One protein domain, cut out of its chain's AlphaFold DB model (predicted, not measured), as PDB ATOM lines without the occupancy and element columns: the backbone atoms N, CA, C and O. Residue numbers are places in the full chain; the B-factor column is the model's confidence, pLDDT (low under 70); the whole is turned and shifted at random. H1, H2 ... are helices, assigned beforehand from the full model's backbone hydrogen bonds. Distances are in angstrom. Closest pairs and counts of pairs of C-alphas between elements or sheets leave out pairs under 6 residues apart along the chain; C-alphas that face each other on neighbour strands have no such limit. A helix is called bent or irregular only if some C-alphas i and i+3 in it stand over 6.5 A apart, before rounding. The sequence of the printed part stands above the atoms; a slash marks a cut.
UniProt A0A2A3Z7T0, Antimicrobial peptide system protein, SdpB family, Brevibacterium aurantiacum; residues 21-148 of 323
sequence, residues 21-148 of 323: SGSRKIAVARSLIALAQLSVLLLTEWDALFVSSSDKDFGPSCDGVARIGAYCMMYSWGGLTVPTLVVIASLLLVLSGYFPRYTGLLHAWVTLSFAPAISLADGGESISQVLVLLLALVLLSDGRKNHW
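Overview. This is residues 21 to 148 of the 323 residues of the protein "Antimicrobial peptide system protein, SdpB family" of Brevibacterium aurantiacum (UniProt A0A2A3Z7T0). Four long helices, H1, H5, H6 and H7, form an up-and-down bundle in which each runs against the one before it; round the bundle they follow each other as H1, H5, H6, H7, with H1 and H6 on one diagonal and H5 and H7 on the other. At one end of this rod, the short helices H3 and H4 pack on the last turns of H6, H4 also on the beginning of H5, and the long link of residues 50 to 63 makes a loop there after the small H2. The printed part has 128 residues with seven named helices, H1 to H7 in order along the chain, and no named strand; the class is all helix. The whole is compact, with a radius of gyration of the C-alphas of 14.7 A, and spans 48 by 23 by 22 A.

Arrangement. H1, residues 24 to 43, touches H5, residues 81 to 96, at a shallow tilt of 27 degrees, opposite ways; their closest C-alphas, those of Ser 31 and Leu 95, are 5.2 A apart. H1 also touches H7, residues 123 to 139, at a steep tilt of 40 degrees, opposite ways, with the C-alphas of Ile 33 and Ser 128 closest at 7.1 A. H1 is close to but not clearly touching H6, residues 100 to 114; the closest C-alphas, those of Ala 34 and His 107, are 7.6 A apart. H2, residues 46 to 49, and H1 meet only through their link, and H2 touches no helix. H3, residues 64 to 68, touches residues 112 to 113 of H6 alone, with the C-alphas of Ala 66 and Ser 113 closest at 6.2 A. H4, residues 70 to 73, touches residues 83 to 87 of H5 alone, where the C-alphas of Tyr 71 and Pro 83 are closest at 5.1 A. H4 also touches residues 110 to 114 of H6 alone, the closest C-alphas being those of Ala 70 and Ser 113, at 5.3 A. H5 and H6 are a helical hairpin at a shallow tilt of 32 degrees, only just short of steep; the C-alphas of Val 94 and Thr 103 are closest at 5.7 A. H6, the hub with four helices touching it, forms a second helical hairpin with H7 at a shallow tilt of 24 degrees; the C-alphas of Gly 104 and Ala 136 are closest at 4.5 A. H5 and H7 are apart. Every O i to N i+4 pair is within hydrogen-bond range in H1 and H5, against 10 of 11 in H6, 11 of 13 in H7 and 0 of 1 in H3, where 2 of 2 O i to N i+3 pairs are within range; H2 and H4 are too short for an O i to N i+4 pair.

Along the chain. H1 begins at C-alpha 24, (54.091, -1.945, -64.147), and is the longest helix, 27.3 A from first to last C-alpha. H2 is 4.9 A long, H3 8.5 A and H4 5.3 A. H3 is neither bent nor irregular, but only just: C-alphas 64 and 67 are 6.1 A apart. H5 measures 22.6 A and begins at C-alpha 81, (70.732, 1.813, -92.962). H6 measures 20.4 A. H7 measures 24.1 A, has a kink of 32 degrees near residue 133, and ends at C-alpha 139, (65.588, -0.239, -63.767).

Size, cuts and confidence. The C-alphas of Ser 21 and Asp 55 are the two farthest apart, 48.5 A, while those of Ser 21 and Trp 148, the first and last printed, are 12.8 A apart. The printed part has no cut. The link from H2 to H3 is long, with 14 residues. The mean pLDDT of the printed part is 88.3; residues 52 to 60, within that link, are under 70.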
ATOM      1  N   SER A  21      60.848  -3.512 -56.431       74.19
ATOM      2  CA  SER A  21      62.046  -3.512 -57.282       74.19
ATOM      3  C   SER A  21      61.703  -3.293 -58.763       74.19
ATOM      4  O   SER A  21      62.495  -2.748 -59.529       74.19
ATOM      5  N   GLY A  22      60.471  -3.635 -59.148       77.62
ATOM      6  CA  GLY A  22      59.891  -3.432 -60.467       77.62
ATOM      7  C   GLY A  22      58.517  -2.759 -60.404       77.62
ATOM      8  O   GLY A  22      57.778  -2.834 -59.426       77.62
ATOM      9  N   SER A  23      58.119  -2.072 -61.477       84.94
ATOM     10  CA  SER A  23      56.830  -1.369 -61.526       84.94
ATOM     11  C   SER A  23      56.173  -1.485 -62.892       84.94
ATOM     12  O   SER A  23      56.756  -1.111 -63.907       84.94
ATOM     13  N   ARG A  24      54.903  -1.913 -62.915       88.69
ATOM     14  CA  ARG A  24      54.091  -1.945 -64.147       88.69
ATOM     15  C   ARG A  24      53.955  -0.569 -64.792       88.69
ATOM     16  O   ARG A  24      53.895  -0.469 -66.007       88.69
ATOM     17  N   LYS A  25      53.939   0.503 -63.994       91.81
ATOM     18  CA  LYS A  25      53.909   1.872 -64.528       91.81
ATOM     19  C   LYS A  25      55.193   2.205 -65.275       91.81
ATOM     20  O   LYS A  25      55.131   2.809 -66.333       91.81
ATOM     21  N   ILE A  26      56.338   1.781 -64.740       92.94
ATOM     22  CA  ILE A  26      57.634   1.970 -65.396       92.94
ATOM     23  C   ILE A  26      57.694   1.149 -66.690       92.94
ATOM     24  O   ILE A  26      58.128   1.678 -67.706       92.94
ATOM     25  N   ALA A  27      57.175  -0.085 -66.688       93.38
ATOM     26  CA  ALA A  27      57.063  -0.916 -67.889       93.38
ATOM     27  C   ALA A  27      56.213  -0.251 -68.989       93.38
ATOM     28  O   ALA A  27      56.664  -0.119 -70.126       93.38
ATOM     29  N   VAL A  28      55.009   0.226 -68.644       95.62
ATOM     30  CA  VAL A  28      54.117   0.935 -69.582       95.62
ATOM     31  C   VAL A  28      54.766   2.219 -70.093       95.62
ATOM     32  O   VAL A  28      54.806   2.432 -71.299       95.62
ATOM     33  N   ALA A  29      55.311   3.046 -69.199       96.25
ATOM     34  CA  ALA A  29      55.971   4.292 -69.569       96.25
ATOM     35  C   ALA A  29      57.117   4.067 -70.556       96.25
ATOM     36  O   ALA A  29      57.179   4.702 -71.603       96.25
ATOM     37  N   ARG A  30      57.998   3.117 -70.237       95.88
ATOM     38  CA  ARG A  30      59.131   2.764 -71.083       95.88
ATOM     39  C   ARG A  30      58.689   2.216 -72.438       95.88
ATOM     40  O   ARG A  30      59.284   2.571 -73.449       95.88
ATOM     41  N   SER A  31      57.641   1.393 -72.455       97.31
ATOM     42  CA  SER A  31      57.092   0.843 -73.696       97.31
ATOM     43  C   SER A  31      56.487   1.936 -74.577       97.31
ATOM     44  O   SER A  31      56.713   1.923 -75.776       97.31
ATOM     45  N   LEU A  32      55.781   2.915 -73.999       97.94
ATOM     46  CA  LEU A  32      55.243   4.055 -74.751       97.94
ATOM     47  C   LEU A  32      56.350   4.907 -75.378       97.94
ATOM     48  O   LEU A  32      56.252   5.254 -76.547       97.94
ATOM     49  N   ILE A  33      57.423   5.191 -74.633       97.75
ATOM     50  CA  ILE A  33      58.569   5.950 -75.159       97.75
ATOM     51  C   ILE A  33      59.252   5.170 -76.286       97.75
ATOM     52  O   ILE A  33      59.522   5.728 -77.341       97.75
ATOM     53  N   ALA A  34      59.501   3.870 -76.096       97.75
ATOM     54  CA  ALA A  34      60.102   3.042 -77.141       97.75
ATOM     55  C   ALA A  34      59.200   2.925 -78.380       97.75
ATOM     56  O   ALA A  34      59.703   2.938 -79.500       97.75
ATOM     57  N   LEU A  35      57.879   2.850 -78.189       97.88
ATOM     58  CA  LEU A  35      56.902   2.832 -79.274       97.88
ATOM     59  C   LEU A  35      56.903   4.152 -80.048       97.88
ATOM     60  O   LEU A  35      56.877   4.111 -81.270       97.88
ATOM     61  N   ALA A  36      56.980   5.291 -79.357       96.88
ATOM     62  CA  ALA A  36      57.070   6.609 -79.981       96.88
ATOM     63  C   ALA A  36      58.305   6.726 -80.886       96.88
ATOM     64  O   ALA A  36      58.213   7.111 -82.048       96.88
ATOM     65  N   GLN A  37      59.463   6.312 -80.370       96.06
ATOM     66  CA  GLN A  37      60.725   6.340 -81.111       96.06
ATOM     67  C   GLN A  37      60.691   5.375 -82.302       96.06
ATOM     68  O   GLN A  37      61.161   5.694 -83.392       96.06
ATOM     69  N   LEU A  38      60.090   4.198 -82.114       96.19
ATOM     70  CA  LEU A  38      59.918   3.226 -83.184       96.19
ATOM     71  C   LEU A  38      58.947   3.731 -84.259       96.19
ATOM     72  O   LEU A  38      59.210   3.521 -85.439       96.19
ATOM     73  N   SER A  39      57.859   4.415 -83.882       94.94
ATOM     74  CA  SER A  39      56.922   4.980 -84.855       94.94
ATOM     75  C   SER A  39      57.577   6.054 -85.714       94.94
ATOM     76  O   SER A  39      57.346   6.054 -86.913       94.94
ATOM     77  N   VAL A  40      58.450   6.891 -85.143       93.25
ATOM     78  CA  VAL A  40      59.225   7.873 -85.921       93.25
ATOM     79  C   VAL A  40      60.091   7.167 -86.969       93.25
ATOM     80  O   VAL A  40      60.068   7.532 -88.135       93.25
ATOM     81  N   LEU A  41      60.805   6.103 -86.595       92.38
ATOM     82  CA  LEU A  41      61.713   5.406 -87.518       92.38
ATOM     83  C   LEU A  41      61.008   4.576 -88.598       92.38
ATOM     84  O   LEU A  41      61.589   4.334 -89.654       92.38
ATOM     85  N   LEU A  42      59.805   4.072 -88.309       94.12
ATOM     86  CA  LEU A  42      59.066   3.196 -89.219       94.12
ATOM     87  C   LEU A  42      58.052   3.936 -90.091       94.12
ATOM     88  O   LEU A  42      57.741   3.450 -91.174       94.12
ATOM     89  N   LEU A  43      57.488   5.042 -89.601       93.31
ATOM     90  CA  LEU A  43      56.380   5.740 -90.258       93.31
ATOM     91  C   LEU A  43      56.798   7.068 -90.892       93.31
ATOM     92  O   LEU A  43      56.024   7.613 -91.674       93.31
ATOM     93  N   THR A  44      57.994   7.574 -90.584       89.31
ATOM     94  CA  THR A  44      58.532   8.784 -91.211       89.31
ATOM     95  C   THR A  44      59.538   8.414 -92.297       89.31
ATOM     96  O   THR A  44      60.387   7.537 -92.118       89.31
ATOM     97  N   GLU A  45      59.450   9.096 -93.436       86.62
ATOM     98  CA  GLU A  45      60.391   8.922 -94.539       86.62
ATOM     99  C   GLU A  45      61.812   9.316 -94.116       86.62
ATOM    100  O   GLU A  45      62.032  10.322 -93.437       86.62
ATOM    101  N   TRP A  46      62.799   8.513 -94.516       83.00
ATOM    102  CA  TRP A  46      64.182   8.689 -94.070       83.00
ATOM    103  C   TRP A  46      64.800   9.991 -94.588       83.00
ATOM    104  O   TRP A  46      65.557  10.629 -93.861       83.00
ATOM    105  N   ASP A  47      64.416  10.425 -95.788       78.38
ATOM    106  CA  ASP A  47      64.879  11.686 -96.379       78.38
ATOM    107  C   ASP A  47      64.379  12.910 -95.591       78.38
ATOM    108  O   ASP A  47      65.067  13.925 -95.516       78.38
ATOM    109  N   ALA A  48      63.215  12.796 -94.940       80.00
ATOM    110  CA  ALA A  48      62.683  13.821 -94.043       80.00
ATOM    111  C   ALA A  48      63.317  13.767 -92.639       80.00
ATOM    112  O   ALA A  48      63.422  14.789 -91.960       80.00
ATOM    113  N   LEU A  49      63.757  12.585 -92.190       81.62
ATOM    114  CA  LEU A  49      64.421  12.395 -90.895       81.62
ATOM    115  C   LEU A  49      65.870  12.889 -90.894       81.62
ATOM    116  O   LEU A  49      66.305  13.508 -89.923       81.62
ATOM    117  N   PHE A  50      66.610  12.614 -91.968       78.69
ATOM    118  CA  PHE A  50      68.050  12.850 -92.077       78.69
ATOM    119  C   PHE A  50      68.348  13.931 -93.124       78.69
ATOM    120  O   PHE A  50      69.061  13.702 -94.099       78.69
ATOM    121  N   VAL A  51      67.784  15.126 -92.932       70.19
ATOM    122  CA  VAL A  51      68.034  16.268 -93.826       70.19
ATOM    123  C   VAL A  51      69.453  16.795 -93.607       70.19
ATOM    124  O   VAL A  51      69.816  17.133 -92.478       70.19
ATOM    125  N   SER A  52      70.239  16.923 -94.681       57.66
ATOM    126  CA  SER A  52      71.546  17.590 -94.646       57.66
ATOM    127  C   SER A  52      71.374  19.085 -94.375       57.66
ATOM    128  O   SER A  52      70.800  19.803 -95.195       57.66
ATOM    129  N   SER A  53      71.893  19.581 -93.251       52.59
ATOM    130  CA  SER A  53      72.058  21.025 -93.057       52.59
ATOM    131  C   SER A  53      73.047  21.550 -94.098       52.59
ATOM    132  O   SER A  53      74.105  20.950 -94.258       52.59
ATOM    133  N   SER A  54      72.721  22.663 -94.748       45.41
ATOM    134  CA  SER A  54      73.325  23.239 -95.963       45.41
ATOM    135  C   SER A  54      74.857  23.403 -96.016       45.41
ATOM    136  O   SER A  54      75.369  23.750 -97.071       45.41
ATOM    137  N   ASP A  55      75.581  23.137 -94.925       50.12
ATOM    138  CA  ASP A  55      77.041  23.274 -94.795       50.12
ATOM    139  C   ASP A  55      77.743  22.021 -94.220       50.12
ATOM    140  O   ASP A  55      78.944  22.048 -93.950       50.12
ATOM    141  N   LYS A  56      77.024  20.911 -94.001       51.59
ATOM    142  CA  LYS A  56      77.611  19.642 -93.539       51.59
ATOM    143  C   LYS A  56      77.296  18.539 -94.540       51.59
ATOM    144  O   LYS A  56      76.139  18.367 -94.922       51.59
ATOM    145  N   ASP A  57      78.329  17.794 -94.935       53.78
ATOM    146  CA  ASP A  57      78.194  16.578 -95.736       53.78
ATOM    147  C   ASP A  57      77.073  15.692 -95.172       53.78
ATOM    148  O   ASP A  57      76.920  15.566 -93.955       53.78
ATOM    149  N   PHE A  58      76.286  15.086 -96.062       58.72
ATOM    150  CA  PHE A  58      75.201  14.167 -95.717       58.72
ATOM    151  C   PHE A  58      75.700  13.099 -94.722       58.72
ATOM    152  O   PHE A  58      76.513  12.239 -95.074       58.72
ATOM    153  N   GLY A  59      75.258  13.182 -93.461       61.66
ATOM    154  CA  GLY A  59      75.711  12.297 -92.388       61.66
ATOM    155  C   GLY A  59      75.464  12.837 -90.968       61.66
ATOM    156  O   GLY A  59      75.168  14.018 -90.784       61.66
ATOM    157  N   PRO A  60      75.563  11.978 -89.937       68.19
ATOM    158  CA  PRO A  60      75.314  12.353 -88.544       68.19
ATOM    159  C   PRO A  60      76.424  13.253 -87.966       68.19
ATOM    160  O   PRO A  60      77.610  13.021 -88.198       68.19
ATOM    161  N   SER A  61      76.064  14.247 -87.141       73.19
ATOM    162  CA  SER A  61      77.049  15.084 -86.430       73.19
ATOM    163  C   SER A  61      77.671  14.305 -85.264       73.19
ATOM    164  O   SER A  61      77.039  14.093 -84.229       73.19
ATOM    165  N   CYS A  62      78.929  13.890 -85.411       81.62
ATOM    166  CA  CYS A  62      79.625  13.031 -84.444       81.62
ATOM    167  C   CYS A  62      80.442  13.808 -83.400       81.62
ATOM    168  O   CYS A  62      81.648  13.599 -83.229       81.62
ATOM    169  N   ASP A  63      79.765  14.675 -82.648       79.69
ATOM    170  CA  ASP A  63      80.372  15.494 -81.596       79.69
ATOM    171  C   ASP A  63      79.974  15.037 -80.187       79.69
ATOM    172  O   ASP A  63      78.884  14.514 -79.948       79.69
ATOM    173  N   GLY A  64      80.883  15.220 -79.225       83.38
ATOM    174  CA  GLY A  64      80.641  14.892 -77.818       83.38
ATOM    175  C   GLY A  64      80.172  13.448 -77.599       83.38
ATOM    176  O   GLY A  64      80.835  12.494 -78.012       83.38
ATOM    177  N   VAL A  65      79.022  13.292 -76.934       81.62
ATOM    178  CA  VAL A  65      78.423  11.987 -76.593       81.62
ATOM    179  C   VAL A  65      77.884  11.256 -77.830       81.62
ATOM    180  O   VAL A  65      77.815  10.029 -77.821       81.62
ATOM    181  N   ALA A  66      77.582  11.955 -78.930       83.00
ATOM    182  CA  ALA A  66      77.069  11.322 -80.149       83.00
ATOM    183  C   ALA A  66      78.091  10.368 -80.802       83.00
ATOM    184  O   ALA A  66      77.702   9.431 -81.495       83.00
ATOM    185  N   ARG A  67      79.395  10.529 -80.518       86.56
ATOM    186  CA  ARG A  67      80.476   9.666 -81.041       86.56
ATOM    187  C   ARG A  67      80.320   8.191 -80.693       86.56
ATOM    188  O   ARG A  67      80.723   7.338 -81.476       86.56
ATOM    189  N   ILE A  68      79.755   7.898 -79.524       89.44
ATOM    190  CA  ILE A  68      79.489   6.524 -79.079       89.44
ATOM    191  C   ILE A  68      78.090   6.044 -79.481       89.44
ATOM    192  O   ILE A  68      77.668   4.967 -79.065       89.44
ATOM    193  N   GLY A  69      77.344   6.845 -80.243       91.19
ATOM    194  CA  GLY A  69      76.025   6.492 -80.742       91.19
ATOM    195  C   GLY A  69      76.093   5.572 -81.959       91.19
ATOM    196  O   GLY A  69      77.057   5.602 -82.727       91.19
ATOM    197  N   ALA A  70      75.036   4.783 -82.164       92.25
ATOM    198  CA  ALA A  70      74.907   3.847 -83.283       92.25
ATOM    199  C   ALA A  70      75.235   4.505 -84.633       92.25
ATOM    200  O   ALA A  70      76.061   3.989 -85.384       92.25
ATOM    201  N   TYR A  71      74.642   5.675 -84.904       89.94
ATOM    202  CA  TYR A  71      74.798   6.387 -86.172       89.94
ATOM    203  C   TYR A  71      76.232   6.829 -86.447       89.94
ATOM    204  O   TYR A  71      76.613   6.840 -87.603       89.94
ATOM    205  N   CYS A  72      77.048   7.110 -85.430       89.06
ATOM    206  CA  CYS A  72      78.460   7.456 -85.620       89.06
ATOM    207  C   CYS A  72      79.368   6.223 -85.674       89.06
ATOM    208  O   CYS A  72      80.286   6.164 -86.487       89.06
ATOM    209  N   MET A  73      79.110   5.217 -84.834       91.25
ATOM    210  CA  MET A  73      79.942   4.011 -84.767       91.25
ATOM    211  C   MET A  73      79.775   3.098 -85.982       91.25
ATOM    212  O   MET A  73      80.718   2.413 -86.369       91.25
ATOM    213  N   MET A  74      78.570   3.056 -86.555       92.56
ATOM    214  CA  MET A  74      78.192   2.086 -87.586       92.56
ATOM    215  C   MET A  74      77.989   2.725 -88.964       92.56
ATOM    216  O   MET A  74      77.675   2.010 -89.914       92.56
ATOM    217  N   TYR A  75      78.201   4.042 -89.100       88.31
ATOM    218  CA  TYR A  75      78.047   4.748 -90.377       88.31
ATOM    219  C   TYR A  75      78.895   4.128 -91.492       88.31
ATOM    220  O   TYR A  75      78.434   3.921 -92.611       88.31
ATOM    221  N   SER A  76      80.142   3.771 -91.177       88.25
ATOM    222  CA  SER A  76      81.092   3.211 -92.142       88.25
ATOM    223  C   SER A  76      80.732   1.804 -92.626       88.25
ATOM    224  O   SER A  76      81.303   1.340 -93.607       88.25
ATOM    225  N   TRP A  77      79.803   1.110 -91.960       88.81
ATOM    226  CA  TRP A  77      79.435  -0.273 -92.283       88.81
ATOM    227  C   TRP A  77      78.298  -0.370 -93.306       88.81
ATOM    228  O   TRP A  77      78.052  -1.449 -93.840       88.81
ATOM    229  N   GLY A  78      77.598   0.732 -93.580       84.38
ATOM    230  CA  GLY A  78      76.496   0.748 -94.545       84.38
ATOM    231  C   GLY A  78      75.647   2.018 -94.523       84.38
ATOM    232  O   GLY A  78      74.439   1.941 -94.749       84.38
ATOM    233  N   GLY A  79      76.249   3.167 -94.211       87.81
ATOM    234  CA  GLY A  79      75.570   4.459 -94.135       87.81
ATOM    235  C   GLY A  79      74.570   4.529 -92.982       87.81
ATOM    236  O   GLY A  79      74.831   4.042 -91.884       87.81
ATOM    237  N   LEU A  80      73.408   5.133 -93.238       87.88
ATOM    238  CA  LEU A  80      72.317   5.269 -92.265       87.88
ATOM    239  C   LEU A  80      71.561   3.948 -92.025       87.88
ATOM    240  O   LEU A  80      71.056   3.711 -90.933       87.88
ATOM    241  N   THR A  81      71.543   3.040 -93.003       91.00
ATOM    242  CA  THR A  81      70.732   1.813 -92.962       91.00
ATOM    243  C   THR A  81      71.099   0.887 -91.808       91.00
ATOM    244  O   THR A  81      70.232   0.440 -91.058       91.00
ATOM    245  N   VAL A  82      72.393   0.596 -91.645       92.94
ATOM    246  CA  VAL A  82      72.890  -0.308 -90.597       92.94
ATOM    247  C   VAL A  82      72.561   0.211 -89.189       92.94
ATOM    248  O   VAL A  82      71.923  -0.530 -88.435       92.94
ATOM    249  N   PRO A  83      72.925   1.452 -88.800       93.19
ATOM    250  CA  PRO A  83      72.576   1.969 -87.482       93.19
ATOM    251  C   PRO A  83      71.065   2.066 -87.260       93.19
ATOM    252  O   PRO A  83      70.613   1.733 -86.165       93.19
ATOM    253  N   THR A  84      70.265   2.435 -88.269       92.75
ATOM    254  CA  THR A  84      68.800   2.471 -88.137       92.75
ATOM    255  C   THR A  84      68.215   1.089 -87.846       92.75
ATOM    256  O   THR A  84      67.417   0.951 -86.919       92.75
ATOM    257  N   LEU A  85      68.650   0.038 -88.549       95.38
ATOM    258  CA  LEU A  85      68.201  -1.334 -88.277       95.38
ATOM    259  C   LEU A  85      68.592  -1.806 -86.870       95.38
ATOM    260  O   LEU A  85      67.788  -2.442 -86.185       95.38
ATOM    261  N   VAL A  86      69.797  -1.463 -86.404       96.44
ATOM    262  CA  VAL A  86      70.257  -1.778 -85.041       96.44
ATOM    263  C   VAL A  86      69.413  -1.059 -83.988       96.44
ATOM    264  O   VAL A  86      69.017  -1.668 -82.989       96.44
ATOM    265  N   VAL A  87      69.103   0.218 -84.211       95.88
ATOM    266  CA  VAL A  87      68.222   1.021 -83.353       95.88
ATOM    267  C   VAL A  87      66.818   0.409 -83.309       95.88
ATOM    268  O   VAL A  87      66.305   0.169 -82.216       95.88
ATOM    269  N   ILE A  88      66.230   0.063 -84.459       97.25
ATOM    270  CA  ILE A  88      64.910  -0.585 -84.554       97.25
ATOM    271  C   ILE A  88      64.899  -1.917 -83.795       97.25
ATOM    272  O   ILE A  88      64.044  -2.132 -82.935       97.25
ATOM    273  N   ALA A  89      65.869  -2.799 -84.052       97.81
ATOM    274  CA  ALA A  89      65.972  -4.093 -83.378       97.81
ATOM    275  C   ALA A  89      66.110  -3.936 -81.854       97.81
ATOM    276  O   ALA A  89      65.486  -4.666 -81.080       97.81
ATOM    277  N   SER A  90      66.876  -2.937 -81.416       97.75
ATOM    278  CA  SER A  90      67.042  -2.618 -80.000       97.75
ATOM    279  C   SER A  90      65.746  -2.097 -79.370       97.75
ATOM    280  O   SER A  90      65.400  -2.522 -78.269       97.75
ATOM    281  N   LEU A  91      64.986  -1.233 -80.056       97.88
ATOM    282  CA  LEU A  91      63.680  -0.753 -79.585       97.88
ATOM    283  C   LEU A  91      62.646  -1.883 -79.508       97.88
ATOM    284  O   LEU A  91      61.903  -1.959 -78.532       97.88
ATOM    285  N   LEU A  92      62.638  -2.810 -80.468       97.94
ATOM    286  CA  LEU A  92      61.794  -4.008 -80.416       97.94
ATOM    287  C   LEU A  92      62.143  -4.894 -79.211       97.94
ATOM    288  O   LEU A  92      61.252  -5.359 -78.496       97.94
ATOM    289  N   LEU A  93      63.436  -5.071 -78.919       97.31
ATOM    290  CA  LEU A  93      63.881  -5.771 -77.715       97.31
ATOM    291  C   LEU A  93      63.431  -5.041 -76.440       97.31
ATOM    292  O   LEU A  93      62.966  -5.680 -75.497       97.31
ATOM    293  N   VAL A  94      63.509  -3.711 -76.404       97.50
ATOM    294  CA  VAL A  94      62.995  -2.902 -75.289       97.50
ATOM    295  C   VAL A  94      61.484  -3.097 -75.105       97.50
ATOM    296  O   VAL A  94      61.041  -3.330 -73.980       97.50
ATOM    297  N   LEU A  95      60.705  -3.061 -76.189       96.81
ATOM    298  CA  LEU A  95      59.248  -3.242 -76.179       96.81
ATOM    299  C   LEU A  95      58.823  -4.631 -75.697       96.81
ATOM    300  O   LEU A  95      57.830  -4.760 -74.980       96.81
ATOM    301  N   SER A  96      59.599  -5.667 -76.026       95.94
ATOM    302  CA  SER A  96      59.347  -7.035 -75.554       95.94
ATOM    303  C   SER A  96      59.352  -7.156 -74.021       95.94
ATOM    304  O   SER A  96      58.731  -8.057 -73.448       95.94
ATOM    305  N   GLY A  97      60.051  -6.236 -73.343       94.06
ATOM    306  CA  GLY A  97      60.129  -6.186 -71.892       94.06
ATOM    307  C   GLY A  97      61.131  -7.135 -71.257       94.06
ATOM    308  O   GLY A  97      61.179  -7.211 -70.029       94.06
ATOM    309  N   TYR A  98      61.908  -7.875 -72.051       95.44
ATOM    310  CA  TYR A  98      62.905  -8.799 -71.522       95.44
ATOM    311  C   TYR A  98      64.075  -8.065 -70.859       95.44
ATOM    312  O   TYR A  98      64.537  -7.018 -71.317       95.44
ATOM    313  N   PHE A  99      64.543  -8.639 -69.751       94.12
ATOM    314  CA  PHE A  99      65.670  -8.183 -68.940       94.12
ATOM    315  C   PHE A  99      65.717  -6.659 -68.723       94.12
ATOM    316  O   PHE A  99      66.687  -6.011 -69.135       94.12
ATOM    317  N   PRO A 100      64.686  -6.073 -68.075       93.56
ATOM    318  CA  PRO A 100      64.517  -4.635 -67.879       93.56
ATOM    319  C   PRO A 100      65.782  -3.897 -67.441       93.56
ATOM    320  O   PRO A 100      66.046  -2.813 -67.958       93.56
ATOM    321  N   ARG A 101      66.583  -4.489 -66.548       93.75
ATOM    322  CA  ARG A 101      67.852  -3.925 -66.073       93.75
ATOM    323  C   ARG A 101      68.853  -3.630 -67.188       93.75
ATOM    324  O   ARG A 101      69.425  -2.545 -67.219       93.75
ATOM    325  N   TYR A 102      69.080  -4.582 -68.089       96.06
ATOM    326  CA  TYR A 102      70.055  -4.423 -69.172       96.06
ATOM    327  C   TYR A 102      69.453  -3.648 -70.334       96.06
ATOM    328  O   TYR A 102      70.069  -2.723 -70.861       96.06
ATOM    329  N   THR A 103      68.211  -3.969 -70.693       97.31
ATOM    330  CA  THR A 103      67.544  -3.289 -71.797       97.31
ATOM    331  C   THR A 103      67.219  -1.829 -71.460       97.31
ATOM    332  O   THR A 103      67.044  -1.033 -72.373       97.31
ATOM    333  N   GLY A 104      67.177  -1.438 -70.180       96.38
ATOM    334  CA  GLY A 104      67.059  -0.038 -69.757       96.38
ATOM    335  C   GLY A 104      68.277   0.801 -70.155       96.38
ATOM    336  O   GLY A 104      68.114   1.890 -70.698       96.38
ATOM    337  N   LEU A 105      69.490   0.266 -69.968       96.94
ATOM    338  CA  LEU A 105      70.726   0.899 -70.446       96.94
ATOM    339  C   LEU A 105      70.784   0.919 -71.977       96.94
ATOM    340  O   LEU A 105      71.157   1.935 -72.559       96.94
ATOM    341  N   LEU A 106      70.356  -0.172 -72.625       97.38
ATOM    342  CA  LEU A 106      70.228  -0.221 -74.082       97.38
ATOM    343  C   LEU A 106      69.270   0.863 -74.591       97.38
ATOM    344  O   LEU A 106      69.604   1.572 -75.528       97.38
ATOM    345  N   HIS A 107      68.108   1.041 -73.957       97.56
ATOM    346  CA  HIS A 107      67.133   2.061 -74.352       97.56
ATOM    347  C   HIS A 107      67.716   3.472 -74.240       97.56
ATOM    348  O   HIS A 107      67.519   4.290 -75.140       97.56
ATOM    349  N   ALA A 108      68.484   3.742 -73.182       96.81
ATOM    350  CA  ALA A 108      69.197   5.004 -73.041       96.81
ATOM    351  C   ALA A 108      70.229   5.213 -74.156       96.81
ATOM    352  O   ALA A 108      70.228   6.262 -74.795       96.81
ATOM    353  N   TRP A 109      71.052   4.203 -74.445       96.19
ATOM    354  CA  TRP A 109      72.042   4.272 -75.520       96.19
ATOM    355  C   TRP A 109      71.402   4.497 -76.893       96.19
ATOM    356  O   TRP A 109      71.832   5.372 -77.640       96.19
ATOM    357  N   VAL A 110      70.332   3.763 -77.206       95.75
ATOM    358  CA  VAL A 110      69.591   3.909 -78.464       95.75
ATOM    359  C   VAL A 110      69.007   5.312 -78.592       95.75
ATOM    360  O   VAL A 110      69.171   5.949 -79.630       95.75
ATOM    361  N   THR A 111      68.383   5.823 -77.529       94.75
ATOM    362  CA  THR A 111      67.793   7.170 -77.522       94.75
ATOM    363  C   THR A 111      68.846   8.252 -77.738       94.75
ATOM    364  O   THR A 111      68.658   9.131 -78.571       94.75
ATOM    365  N   LEU A 112      69.985   8.155 -77.045       92.19
ATOM    366  CA  LEU A 112      71.114   9.071 -77.223       92.19
ATOM    367  C   LEU A 112      71.801   8.925 -78.588       92.19
ATOM    368  O   LEU A 112      72.508   9.834 -79.007       92.19
ATOM    369  N   SER A 113      71.603   7.798 -79.274       91.06
ATOM    370  CA  SER A 113      72.142   7.568 -80.614       91.06
ATOM    371  C   SER A 113      71.296   8.226 -81.695       91.06
ATOM    372  O   SER A 113      71.858   8.838 -82.595       91.06
ATOM    373  N   PHE A 114      69.968   8.064 -81.646       87.06
ATOM    374  CA  PHE A 114      69.096   8.514 -82.736       87.06
ATOM    375  C   PHE A 114      68.625   9.963 -82.567       87.06
ATOM    376  O   PHE A 114      68.534  10.678 -83.557       87.06
ATOM    377  N   ALA A 115      68.346  10.418 -81.342       85.75
ATOM    378  CA  ALA A 115      67.756  11.736 -81.124       85.75
ATOM    379  C   ALA A 115      68.623  12.917 -81.622       85.75
ATOM    380  O   ALA A 115      68.048  13.845 -82.176       85.75
ATOM    381  N   PRO A 116      69.970  12.916 -81.502       80.88
ATOM    382  CA  PRO A 116      70.800  13.955 -82.123       80.88
ATOM    383  C   PRO A 116      71.073  13.720 -83.618       80.88
ATOM    384  O   PRO A 116      71.688  14.567 -84.258       80.88
ATOM    385  N   ALA A 117      70.691  12.561 -84.162       80.94
ATOM    386  CA  ALA A 117      70.934  12.210 -85.559       80.94
ATOM    387  C   ALA A 117      69.798  12.652 -86.494       80.94
ATOM    388  O   ALA A 117      70.028  12.741 -87.696       80.94
ATOM    389  N   ILE A 118      68.598  12.910 -85.964       83.31
ATOM    390  CA  ILE A 118      67.444  13.351 -86.755       83.31
ATOM    391  C   ILE A 118      67.345  14.881 -86.773       83.31
ATOM    392  O   ILE A 118      67.569  15.538 -85.757       83.31
ATOM    393  N   SER A 119      66.976  15.447 -87.920       75.94
ATOM    394  CA  SER A 119      66.782  16.897 -88.091       75.94
ATOM    395  C   SER A 119      65.382  17.349 -87.665       75.94
ATOM    396  O   SER A 119      65.187  18.505 -87.300       75.94
ATOM    397  N   LEU A 120      64.419  16.423 -87.660       70.62
ATOM    398  CA  LEU A 120      63.030  16.644 -87.254       70.62
ATOM    399  C   LEU A 120      62.805  16.262 -85.778       70.62
ATOM    400  O   LEU A 120      61.846  15.567 -85.453       70.62
ATOM    401  N   ALA A 121      63.730  16.635 -84.890       73.12
ATOM    402  CA  ALA A 121      63.572  16.376 -83.461       73.12
ATOM    403  C   ALA A 121      62.522  17.327 -82.867       73.12
ATOM    404  O   ALA A 121      62.693  18.548 -82.909       73.12
ATOM    405  N   ASP A 122      61.463  16.770 -82.280       83.69
ATOM    406  CA  ASP A 122      60.485  17.530 -81.519       83.69
ATOM    407  C   ASP A 122      60.913  17.660 -80.039       83.69
ATOM    408  O   ASP A 122      61.945  17.144 -79.577       83.69
ATOM    409  N   GLY A 123      60.139  18.419 -79.255       86.81
ATOM    410  CA  GLY A 123      60.419  18.592 -77.825       86.81
ATOM    411  C   GLY A 123      60.403  17.267 -77.047       86.81
ATOM    412  O   GLY A 123      61.133  17.107 -76.069       86.81
ATOM    413  N   GLY A 124      59.617  16.294 -77.498       92.12
ATOM    414  CA  GLY A 124      59.501  14.942 -76.970       92.12
ATOM    415  C   GLY A 124      60.796  14.150 -77.092       92.12
ATOM    416  O   GLY A 124      61.198  13.531 -76.104       92.12
ATOM    417  N   GLU A 125      61.519  14.207 -78.214       91.75
ATOM    418  CA  GLU A 125      62.820  13.532 -78.314       91.75
ATOM    419  C   GLU A 125      63.814  14.066 -77.281       91.75
ATOM    420  O   GLU A 125      64.453  13.273 -76.577       91.75
ATOM    421  N   SER A 126      63.882  15.388 -77.113       91.38
ATOM    422  CA  SER A 126      64.733  16.034 -76.104       91.38
ATOM    423  C   SER A 126      64.375  15.579 -74.683       91.38
ATOM    424  O   SER A 126      65.246  15.235 -73.879       91.38
ATOM    425  N   ILE A 127      63.078  15.496 -74.379       95.00
ATOM    426  CA  ILE A 127      62.575  15.012 -73.086       95.00
ATOM    427  C   ILE A 127      62.919  13.534 -72.888       95.00
ATOM    428  O   ILE A 127      63.320  13.123 -71.793       95.00
ATOM    429  N   SER A 128      62.795  12.731 -73.947       95.56
ATOM    430  CA  SER A 128      63.062  11.299 -73.903       95.56
ATOM    431  C   SER A 128      64.510  11.011 -73.521       95.56
ATOM    432  O   SER A 128      64.712  10.151 -72.672       95.56
ATOM    433  N   GLN A 129      65.494  11.771 -74.029       93.75
ATOM    434  CA  GLN A 129      66.919  11.603 -73.699       93.75
ATOM    435  C   GLN A 129      67.172  11.662 -72.187       93.75
ATOM    436  O   GLN A 129      67.820  10.779 -71.620       93.75
ATOM    437  N   VAL A 130      66.618  12.673 -71.512       94.94
ATOM    438  CA  VAL A 130      66.767  12.835 -70.058       94.94
ATOM    439  C   VAL A 130      65.999  11.742 -69.317       94.94
ATOM    440  O   VAL A 130      66.494  11.144 -68.357       94.94
ATOM    441  N   LEU A 131      64.779  11.453 -69.764       96.75
ATOM    442  CA  LEU A 131      63.890  10.523 -69.087       96.75
ATOM    443  C   LEU A 131      64.400   9.079 -69.138       96.75
ATOM    444  O   LEU A 131      64.366   8.398 -68.114       96.75
ATOM    445  N   VAL A 132      64.888   8.599 -70.284       96.75
ATOM    446  CA  VAL A 132      65.387   7.220 -70.412       96.75
ATOM    447  C   VAL A 132      66.654   6.987 -69.594       96.75
ATOM    448  O   VAL A 132      66.833   5.889 -69.071       96.75
ATOM    449  N   LEU A 133      67.492   8.012 -69.404       96.31
ATOM    450  CA  LEU A 133      68.651   7.943 -68.511       96.31
ATOM    451  C   LEU A 133      68.212   7.729 -67.062       96.31
ATOM    452  O   LEU A 133      68.702   6.824 -66.385       96.31
ATOM    453  N   LEU A 134      67.232   8.504 -66.593       96.50
ATOM    454  CA  LEU A 134      66.681   8.319 -65.253       96.50
ATOM    455  C   LEU A 134      65.935   6.981 -65.120       96.50
ATOM    456  O   LEU A 134      66.056   6.309 -64.097       96.50
ATOM    457  N   LEU A 135      65.199   6.556 -66.151       95.81
ATOM    458  CA  LEU A 135      64.542   5.248 -66.181       95.81
ATOM    459  C   LEU A 135      65.559   4.109 -66.121       95.81
ATOM    460  O   LEU A 135      65.315   3.138 -65.411       95.81
ATOM    461  N   ALA A 136      66.705   4.224 -66.792       96.44
ATOM    462  CA  ALA A 136      67.767   3.233 -66.697       96.44
ATOM    463  C   ALA A 136      68.236   3.073 -65.241       96.44
ATOM    464  O   ALA A 136      68.327   1.946 -64.760       96.44
ATOM    465  N   LEU A 137      68.411   4.176 -64.498       94.81
ATOM    466  CA  LEU A 137      68.742   4.143 -63.065       94.81
ATOM    467  C   LEU A 137      67.625   3.525 -62.204       94.81
ATOM    468  O   LEU A 137      67.904   2.792 -61.251       94.81
ATOM    469  N   VAL A 138      66.353   3.772 -62.539       93.06
ATOM    470  CA  VAL A 138      65.216   3.094 -61.890       93.06
ATOM    471  C   VAL A 138      65.269   1.585 -62.135       93.06
ATOM    472  O   VAL A 138      65.059   0.804 -61.213       93.06
ATOM    473  N   LEU A 139      65.594   1.163 -63.353       93.12
ATOM    474  CA  LEU A 139      65.588  -0.239 -63.767       93.12
ATOM    475  C   LEU A 139      66.814  -1.029 -63.298       93.12
ATOM    476  O   LEU A 139      66.799  -2.255 -63.358       93.12
ATOM    477  N   LEU A 140      67.860  -0.374 -62.783       92.31
ATOM    478  CA  LEU A 140      69.029  -1.065 -62.229       92.31
ATOM    479  C   LEU A 140      68.682  -2.005 -61.065       92.31
ATOM    480  O   LEU A 140      69.383  -3.000 -60.857       92.31
ATOM    481  N   SER A 141      67.617  -1.704 -60.316       89.94
ATOM    482  CA  SER A 141      67.121  -2.572 -59.245       89.94
ATOM    483  C   SER A 141      66.141  -3.653 -59.717       89.94
ATOM    484  O   SER A 141      65.877  -4.571 -58.944       89.94
ATOM    485  N   ASP A 142      65.679  -3.608 -60.973       90.19
ATOM    486  CA  ASP A 142      64.674  -4.521 -61.526       90.19
ATOM    487  C   ASP A 142      65.315  -5.843 -61.988       90.19
ATOM    488  O   ASP A 142      65.846  -5.964 -63.095       90.19
ATOM    489  N   GLY A 143      65.286  -6.849 -61.113       88.19
ATOM    490  CA  GLY A 143      65.859  -8.176 -61.364       88.19
ATOM    491  C   GLY A 143      64.985  -9.113 -62.205       88.19
ATOM    492  O   GLY A 143      65.357 -10.271 -62.405       88.19
ATOM    493  N   ARG A 144      63.815  -8.667 -62.675       90.12
ATOM    494  CA  ARG A 144      62.852  -9.545 -63.354       90.12
ATOM    495  C   ARG A 144      63.379  -9.982 -64.720       90.12
ATOM    496  O   ARG A 144      64.077  -9.243 -65.408       90.12
ATOM    497  N   LYS A 145      62.987 -11.183 -65.161       92.25
ATOM    498  CA  LYS A 145      63.271 -11.650 -66.533       92.25
ATOM    499  C   LYS A 145      62.445 -10.903 -67.572       92.25
ATOM    500  O   LYS A 145      62.928 -10.669 -68.673       92.25
ATOM    501  N   ASN A 146      61.214 -10.536 -67.231       92.94
ATOM    502  CA  ASN A 146      60.349  -9.732 -68.078       92.94
ATOM    503  C   ASN A 146      59.586  -8.714 -67.220       92.94
ATOM    504  O   ASN A 146      59.077  -9.057 -66.151       92.94
ATOM    505  N   HIS A 147      59.484  -7.467 -67.680       89.44
ATOM    506  CA  HIS A 147      58.850  -6.377 -66.931       89.44
ATOM    507  C   HIS A 147      57.332  -6.535 -66.706       89.44
ATOM    508  O   HIS A 147      56.754  -5.788 -65.908       89.44
ATOM    509  N   TRP A 148      56.697  -7.522 -67.350       89.12
ATOM    510  CA  TRP A 148      55.288  -7.887 -67.170       89.12
ATOM    511  C   TRP A 148      55.072  -8.939 -66.076       89.12
ATOM    512  O   TRP A 148      53.943  -9.120 -65.614       89.12
TER     513      TRP A 148